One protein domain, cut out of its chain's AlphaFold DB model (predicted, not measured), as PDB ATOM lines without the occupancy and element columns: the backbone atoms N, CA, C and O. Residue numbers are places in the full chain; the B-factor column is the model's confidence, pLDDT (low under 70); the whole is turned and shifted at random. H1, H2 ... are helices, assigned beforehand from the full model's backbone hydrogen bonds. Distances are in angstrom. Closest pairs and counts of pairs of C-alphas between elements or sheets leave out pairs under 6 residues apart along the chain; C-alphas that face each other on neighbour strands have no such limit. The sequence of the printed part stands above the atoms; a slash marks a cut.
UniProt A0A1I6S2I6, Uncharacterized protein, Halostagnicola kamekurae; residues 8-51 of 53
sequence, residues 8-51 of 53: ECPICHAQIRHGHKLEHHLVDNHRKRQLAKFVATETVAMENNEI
ATOM      1  N   GLU A   8      45.424  34.117 -25.551       89.00
ATOM      2  CA  GLU A   8      44.552  34.194 -26.724       89.00
ATOM      3  C   GLU A   8      43.387  35.158 -26.463       89.00
ATOM      4  O   GLU A   8      42.812  35.176 -25.375       89.00
ATOM      5  N   CYS A   9      43.051  36.002 -27.442       89.88
ATOM      6  CA  CYS A   9      41.890  36.880 -27.341       89.88
ATOM      7  C   CYS A   9      40.596  36.073 -27.539       89.88
ATOM      8  O   CYS A   9      40.412  35.521 -28.618       89.88
ATOM      9  N   PRO A  10      39.636  36.091 -26.602       86.38
ATOM     10  CA  PRO A  10      38.423  35.276 -26.713       86.38
ATOM     11  C   PRO A  10      37.422  35.772 -27.775       86.38
ATOM     12  O   PRO A  10      36.416  35.123 -28.029       86.38
ATOM     13  N   ILE A  11      37.671  36.927 -28.404       88.56
ATOM     14  CA  ILE A  11      36.768  37.514 -29.410       88.56
ATOM     15  C   ILE A  11      37.213  37.180 -30.833       88.56
ATOM     16  O   ILE A  11      36.384  36.873 -31.685       88.56
ATOM     17  N   CYS A  12      38.514  37.273 -31.115       89.75
ATOM     18  CA  CYS A  12      39.078  37.022 -32.448       89.75
ATOM     19  C   CYS A  12      40.082  35.871 -32.488       89.75
ATOM     20  O   CYS A  12      40.640  35.606 -33.548       89.75
ATOM     21  N   HIS A  13      40.344  35.226 -31.349       88.62
ATOM     22  CA  HIS A  13      41.288  34.121 -31.202       88.62
ATOM     23  C   HIS A  13      42.717  34.503 -31.631       88.62
ATOM     24  O   HIS A  13      43.535  33.671 -32.013       88.62
ATOM     25  N   ALA A  14      43.034  35.803 -31.574       87.94
ATOM     26  CA  ALA A  14      44.364  36.306 -31.870       87.94
ATOM     27  C   ALA A  14      45.314  36.014 -30.705       87.94
ATOM     28  O   ALA A  14      44.992  36.275 -29.543       87.94
ATOM     29  N   GLN A  15      46.518  35.539 -31.023       87.75
ATOM     30  CA  GLN A  15      47.572  35.354 -30.031       87.75
ATOM     31  C   GLN A  15      48.173  36.701 -29.624       87.75
ATOM     32  O   GLN A  15      48.830  37.390 -30.411       87.75
ATOM     33  N   ILE A  16      47.988  37.056 -28.360       85.19
ATOM     34  CA  ILE A  16      48.614  38.204 -27.723       85.19
ATOM     35  C   ILE A  16      50.055  37.825 -27.378       85.19
ATOM     36  O   ILE A  16      50.325  36.953 -26.546       85.19
ATOM     37  N   ARG A  17      51.003  38.495 -28.039       79.88
ATOM     38  CA  ARG A  17      52.435  38.321 -27.770       79.88
ATOM     39  C   ARG A  17      52.774  38.753 -26.343       79.88
ATOM     40  O   ARG A  17      52.174  39.678 -25.795       79.88
ATOM     41  N   HIS A  18      53.797  38.117 -25.771       70.50
ATOM     42  CA  HIS A  18      54.373  38.510 -24.483       70.50
ATOM     43  C   HIS A  18      54.691  40.008 -24.461       70.50
ATOM     44  O   HIS A  18      55.346  40.517 -25.366       70.50
ATOM     45  N   GLY A  19      54.206  40.707 -23.433       76.19
ATOM     46  CA  GLY A  19      54.379  42.152 -23.263       76.19
ATOM     47  C   GLY A  19      53.189  43.004 -23.712       76.19
ATOM     48  O   GLY A  19      53.040  44.119 -23.216       76.19
ATOM     49  N   HIS A  20      52.292  42.488 -24.559       78.56
ATOM     50  CA  HIS A  20      51.036  43.174 -24.868       78.56
ATOM     51  C   HIS A  20      49.948  42.782 -23.866       78.56
ATOM     52  O   HIS A  20      49.737  41.608 -23.568       78.56
ATOM     53  N   LYS A  21      49.241  43.782 -23.330       85.25
ATOM     54  CA  LYS A  21      48.074  43.549 -22.475       85.25
ATOM     55  C   LYS A  21      46.867  43.211 -23.343       85.25
ATOM     56  O   LYS A  21      46.606  43.909 -24.322       85.25
ATOM     57  N   LEU A  22      46.090  42.207 -22.931       85.06
ATOM     58  CA  LEU A  22      44.805  41.890 -23.562       85.06
ATOM     59  C   LEU A  22      43.889  43.110 -23.600       85.06
ATOM     60  O   LEU A  22      43.299  43.383 -24.631       85.06
ATOM     61  N   GLU A  23      43.827  43.874 -22.508       87.44
ATOM     62  CA  GLU A  23      43.027  45.100 -22.423       87.44
ATOM     63  C   GLU A  23      43.348  46.078 -23.561       87.44
ATOM     64  O   GLU A  23      42.442  46.566 -24.229       87.44
ATOM     65  N   HIS A  24      44.632  46.301 -23.849       89.94
ATOM     66  CA  HIS A  24      45.043  47.181 -24.941       89.94
ATOM     67  C   HIS A  24      44.577  46.637 -26.296       89.94
ATOM     68  O   HIS A  24      44.041  47.380 -27.111       89.94
ATOM     69  N   HIS A  25      44.727  45.330 -26.527       91.06
ATOM     70  CA  HIS A  25      44.222  44.693 -27.742       91.06
ATOM     71  C   HIS A  25      42.697  44.821 -27.866       91.06
ATOM     72  O   HIS A  25      42.203  45.150 -28.939       91.06
ATOM     73  N   LEU A  26      41.951  44.612 -26.777       89.81
ATOM     74  CA  LEU A  26      40.495  44.753 -26.748       89.81
ATOM     75  C   LEU A  26      40.053  46.179 -27.089       89.81
ATOM     76  O   LEU A  26      39.096  46.353 -27.833       89.81
ATOM     77  N   VAL A  27      40.754  47.193 -26.585       89.94
ATOM     78  CA  VAL A  27      40.420  48.600 -26.853       89.94
ATOM     79  C   VAL A  27      40.772  49.013 -28.284       89.94
ATOM     80  O   VAL A  27      39.988  49.714 -28.921       89.94
ATOM     81  N   ASP A  28      41.930  48.589 -28.786       91.38
ATOM     82  CA  ASP A  28      42.466  49.039 -30.075       91.38
ATOM     83  C   ASP A  28      41.884  48.257 -31.267       91.38
ATOM     84  O   ASP A  28      41.588  48.823 -32.317       91.38
ATOM     85  N   ASN A  29      41.652  46.950 -31.092       89.88
ATOM     86  CA  ASN A  29      41.273  46.047 -32.185       89.88
ATOM     87  C   ASN A  29      39.780  45.700 -32.199       89.88
ATOM     88  O   ASN A  29      39.287  45.186 -33.204       89.88
ATOM     89  N   HIS A  30      39.038  45.986 -31.122       92.69
ATOM     90  CA  HIS A  30      37.618  45.645 -31.030       92.69
ATOM     91  C   HIS A  30      36.748  46.862 -30.759       92.69
ATOM     92  O   HIS A  30      37.053  47.752 -29.970       92.69
ATOM     93  N   ARG A  31      35.579  46.887 -31.400       92.75
ATOM     94  CA  ARG A  31      34.586  47.932 -31.140       92.75
ATOM     95  C   ARG A  31      33.876  47.656 -29.818       92.75
ATOM     96  O   ARG A  31      33.530  46.512 -29.525       92.75
ATOM     97  N   LYS A  32      33.488  48.722 -29.110       90.12
ATOM     98  CA  LYS A  32      32.678  48.655 -27.872       90.12
ATOM     99  C   LYS A  32      31.451  47.742 -27.999       90.12
ATOM    100  O   LYS A  32      31.124  47.012 -27.074       90.12
ATOM    101  N   ARG A  33      30.801  47.729 -29.171       89.31
ATOM    102  CA  ARG A  33      29.654  46.850 -29.456       89.31
ATOM    103  C   ARG A  33      30.008  45.358 -29.406       89.31
ATOM    104  O   ARG A  33      29.177  44.573 -28.966       89.31
ATOM    105  N   GLN A  34      31.185  44.958 -29.884       87.44
ATOM    106  CA  GLN A  34      31.604  43.552 -29.845       87.44
ATOM    107  C   GLN A  34      31.966  43.123 -28.427       87.44
ATOM    108  O   GLN A  34      31.521  42.062 -28.005       87.44
ATOM    109  N   LEU A  35      32.656  43.987 -27.676       89.31
ATOM    110  CA  LEU A  35      32.938  43.766 -26.256       89.31
ATOM    111  C   LEU A  35      31.642  43.591 -25.454       89.31
ATOM    112  O   LEU A  35      31.503  42.624 -24.718       89.31
ATOM    113  N   ALA A  36      30.657  44.471 -25.661       90.25
ATOM    114  CA  ALA A  36      29.369  44.390 -24.973       90.25
ATOM    115  C   ALA A  36      28.604  43.096 -25.292       90.25
ATOM    116  O   ALA A  36      28.032  42.489 -24.393       90.25
ATOM    117  N   LYS A  37      28.609  42.653 -26.559       90.19
ATOM    118  CA  LYS A  37      28.007  41.365 -26.938       90.19
ATOM    119  C   LYS A  37      28.710  40.198 -26.254       90.19
ATOM    120  O   LYS A  37      28.027  39.340 -25.719       90.19
ATOM    121  N   PHE A  38      30.041  40.188 -26.277       88.50
ATOM    122  CA  PHE A  38      30.833  39.132 -25.658       88.50
ATOM    123  C   PHE A  38      30.543  39.030 -24.157       88.50
ATOM    124  O   PHE A  38      30.163  37.965 -23.696       88.50
ATOM    125  N   VAL A  39      30.606  40.152 -23.432       89.19
ATOM    126  CA  VAL A  39      30.294  40.193 -21.993       89.19
ATOM    127  C   VAL A  39      28.868  39.710 -21.727       89.19
ATOM    128  O   VAL A  39      28.678  38.863 -20.867       89.19
ATOM    129  N   ALA A  40      27.873  40.175 -22.490       89.69
ATOM    130  CA  ALA A  40      26.492  39.726 -22.315       89.69
ATOM    131  C   ALA A  40      26.332  38.214 -22.549       89.69
ATOM    132  O   ALA A  40      25.627  37.548 -21.799       89.69
ATOM    133  N   THR A  41      26.985  37.663 -23.576       88.12
ATOM    134  CA  THR A  41      26.953  36.222 -23.855       88.12
ATOM    135  C   THR A  41      27.666  35.419 -22.772       88.12
ATOM    136  O   THR A  41      27.115  34.414 -22.339       88.12
ATOM    137  N   GLU A  42      28.835  35.858 -22.300       86.94
ATOM    138  CA  GLU A  42      29.547  35.184 -21.207       86.94
ATOM    139  C   GLU A  42      28.753  35.221 -19.903       86.94
ATOM    140  O   GLU A  42      28.624  34.190 -19.255       86.94
ATOM    141  N   THR A  43      28.149  36.356 -19.542       86.25
ATOM    142  CA  THR A  43      27.319  36.457 -18.333       86.25
ATOM    143  C   THR A  43      26.108  35.525 -18.396       86.25
ATOM    144  O   THR A  43      25.834  34.826 -17.428       86.25
ATOM    145  N   VAL A  44      25.423  35.447 -19.543       86.38
ATOM    146  CA  VAL A  44      24.293  34.515 -19.727       86.38
ATOM    147  C   VAL A  44      24.761  33.058 -19.720       86.38
ATOM    148  O   VAL A  44      24.077  32.196 -19.171       86.38
ATOM    149  N   ALA A  45      25.910  32.759 -20.331       81.81
ATOM    150  CA  ALA A  45      26.473  31.412 -20.349       81.81
ATOM    151  C   ALA A  45      26.903  30.952 -18.950       81.81
ATOM    152  O   ALA A  45      26.676  29.793 -18.611       81.81
ATOM    153  N   MET A  46      27.474  31.856 -18.145       77.81
ATOM    154  CA  MET A  46      27.785  31.607 -16.738       77.81
ATOM    155  C   MET A  46      26.501  31.304 -15.971       77.81
ATOM    156  O   MET A  46      26.410  30.203 -15.448       77.81
ATOM    157  N   GLU A  47      25.485  32.176 -16.039       77.00
ATOM    158  CA  GLU A  47      24.187  32.002 -15.357       77.00
ATOM    159  C   GLU A  47      23.487  30.679 -15.731       77.00
ATOM    160  O   GLU A  47      22.942  29.985 -14.878       77.00
ATOM    161  N   ASN A  48      23.553  30.263 -17.003       67.06
ATOM    162  CA  ASN A  48      22.991  28.979 -17.444       67.06
ATOM    163  C   ASN A  48      23.776  27.761 -16.933       67.06
ATOM    164  O   ASN A  48      23.207  26.675 -16.815       67.06
ATOM    165  N   ASN A  49      25.072  27.912 -16.650       59.88
ATOM    166  CA  ASN A  49      25.900  26.835 -16.113       59.88
ATOM    167  C   ASN A  49      25.658  26.614 -14.609       59.88
ATOM    168  O   ASN A  49      25.835  25.498 -14.135       59.88
ATOM    169  N   GLU A  50      25.180  27.633 -13.885       56.06
ATOM    170  CA  GLU A  50      24.873  27.571 -12.441       56.06
ATOM    171  C   GLU A  50      23.503  26.927 -12.142       56.06
ATOM    172  O   GLU A  50      23.213  26.606 -10.995       56.06
ATOM    173  N   ILE A  51      22.657  26.716 -13.162       54.88
ATOM    174  CA  ILE A  51      21.295  26.150 -13.026       54.88
ATOM    175  C   ILE A  51      21.271  24.624 -13.274       54.88
ATOM    176  O   ILE A  51      20.230  23.983 -13.162       54.88
TER     177      ILE A  51
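This is residues 8 to 51 of the 53 residues of an uncharacterized protein of Halostagnicola kamekurae (UniProt A0A1I6S2I6). One long helix, H2, forms the long arm of a lopsided V and a short helix, H1, the short arm, the two coming together where H1 ends and H2 begins. The winding stretch of residues 8 to 21, with no named element, makes a small head with H1, its residues 8 to 14 looping beside the opening of the V, while residues 39 to 51, of which 39 to 49 belong to H2, stick out free. The printed part has 44 residues, with two named helices in the order H1, H2 and no named strand; its class is all helix. It is loose, with a radius of gyration of the C-alphas of 12.3 A, and elongated, spanning 38 by 21 by 13 A.

H2, residues 32 to 49, is the longest helix. H1, residues 22 to 29, is close to H2 but not clearly touching it: the closest C-alphas are those of Leu 26 and Leu 35, 7.6 A apart. The two helices run opposite ways at a steep tilt of 45 degrees. Every O i to N i+4 pair is within hydrogen-bond range in H1 and H2.

H2 runs 25.7 A from C-alpha 32 at (32.678, 48.655, -27.872) to C-alpha 49 at (25.900, 26.835, -16.113). H1 runs 10.2 A and begins at C-alpha 22, at (44.805, 41.890, -23.562).

The two C-alphas farthest apart are those of Gly 19 and Ile 51, 38.1 A. Without the free residues 39 to 51, the body spans 26 by 15 by 9 A. The printed part has no cut, and the link from H1 to H2 is tight. The mean pLDDT of the printed part is 84.3; residues 48 to 51 are under 70.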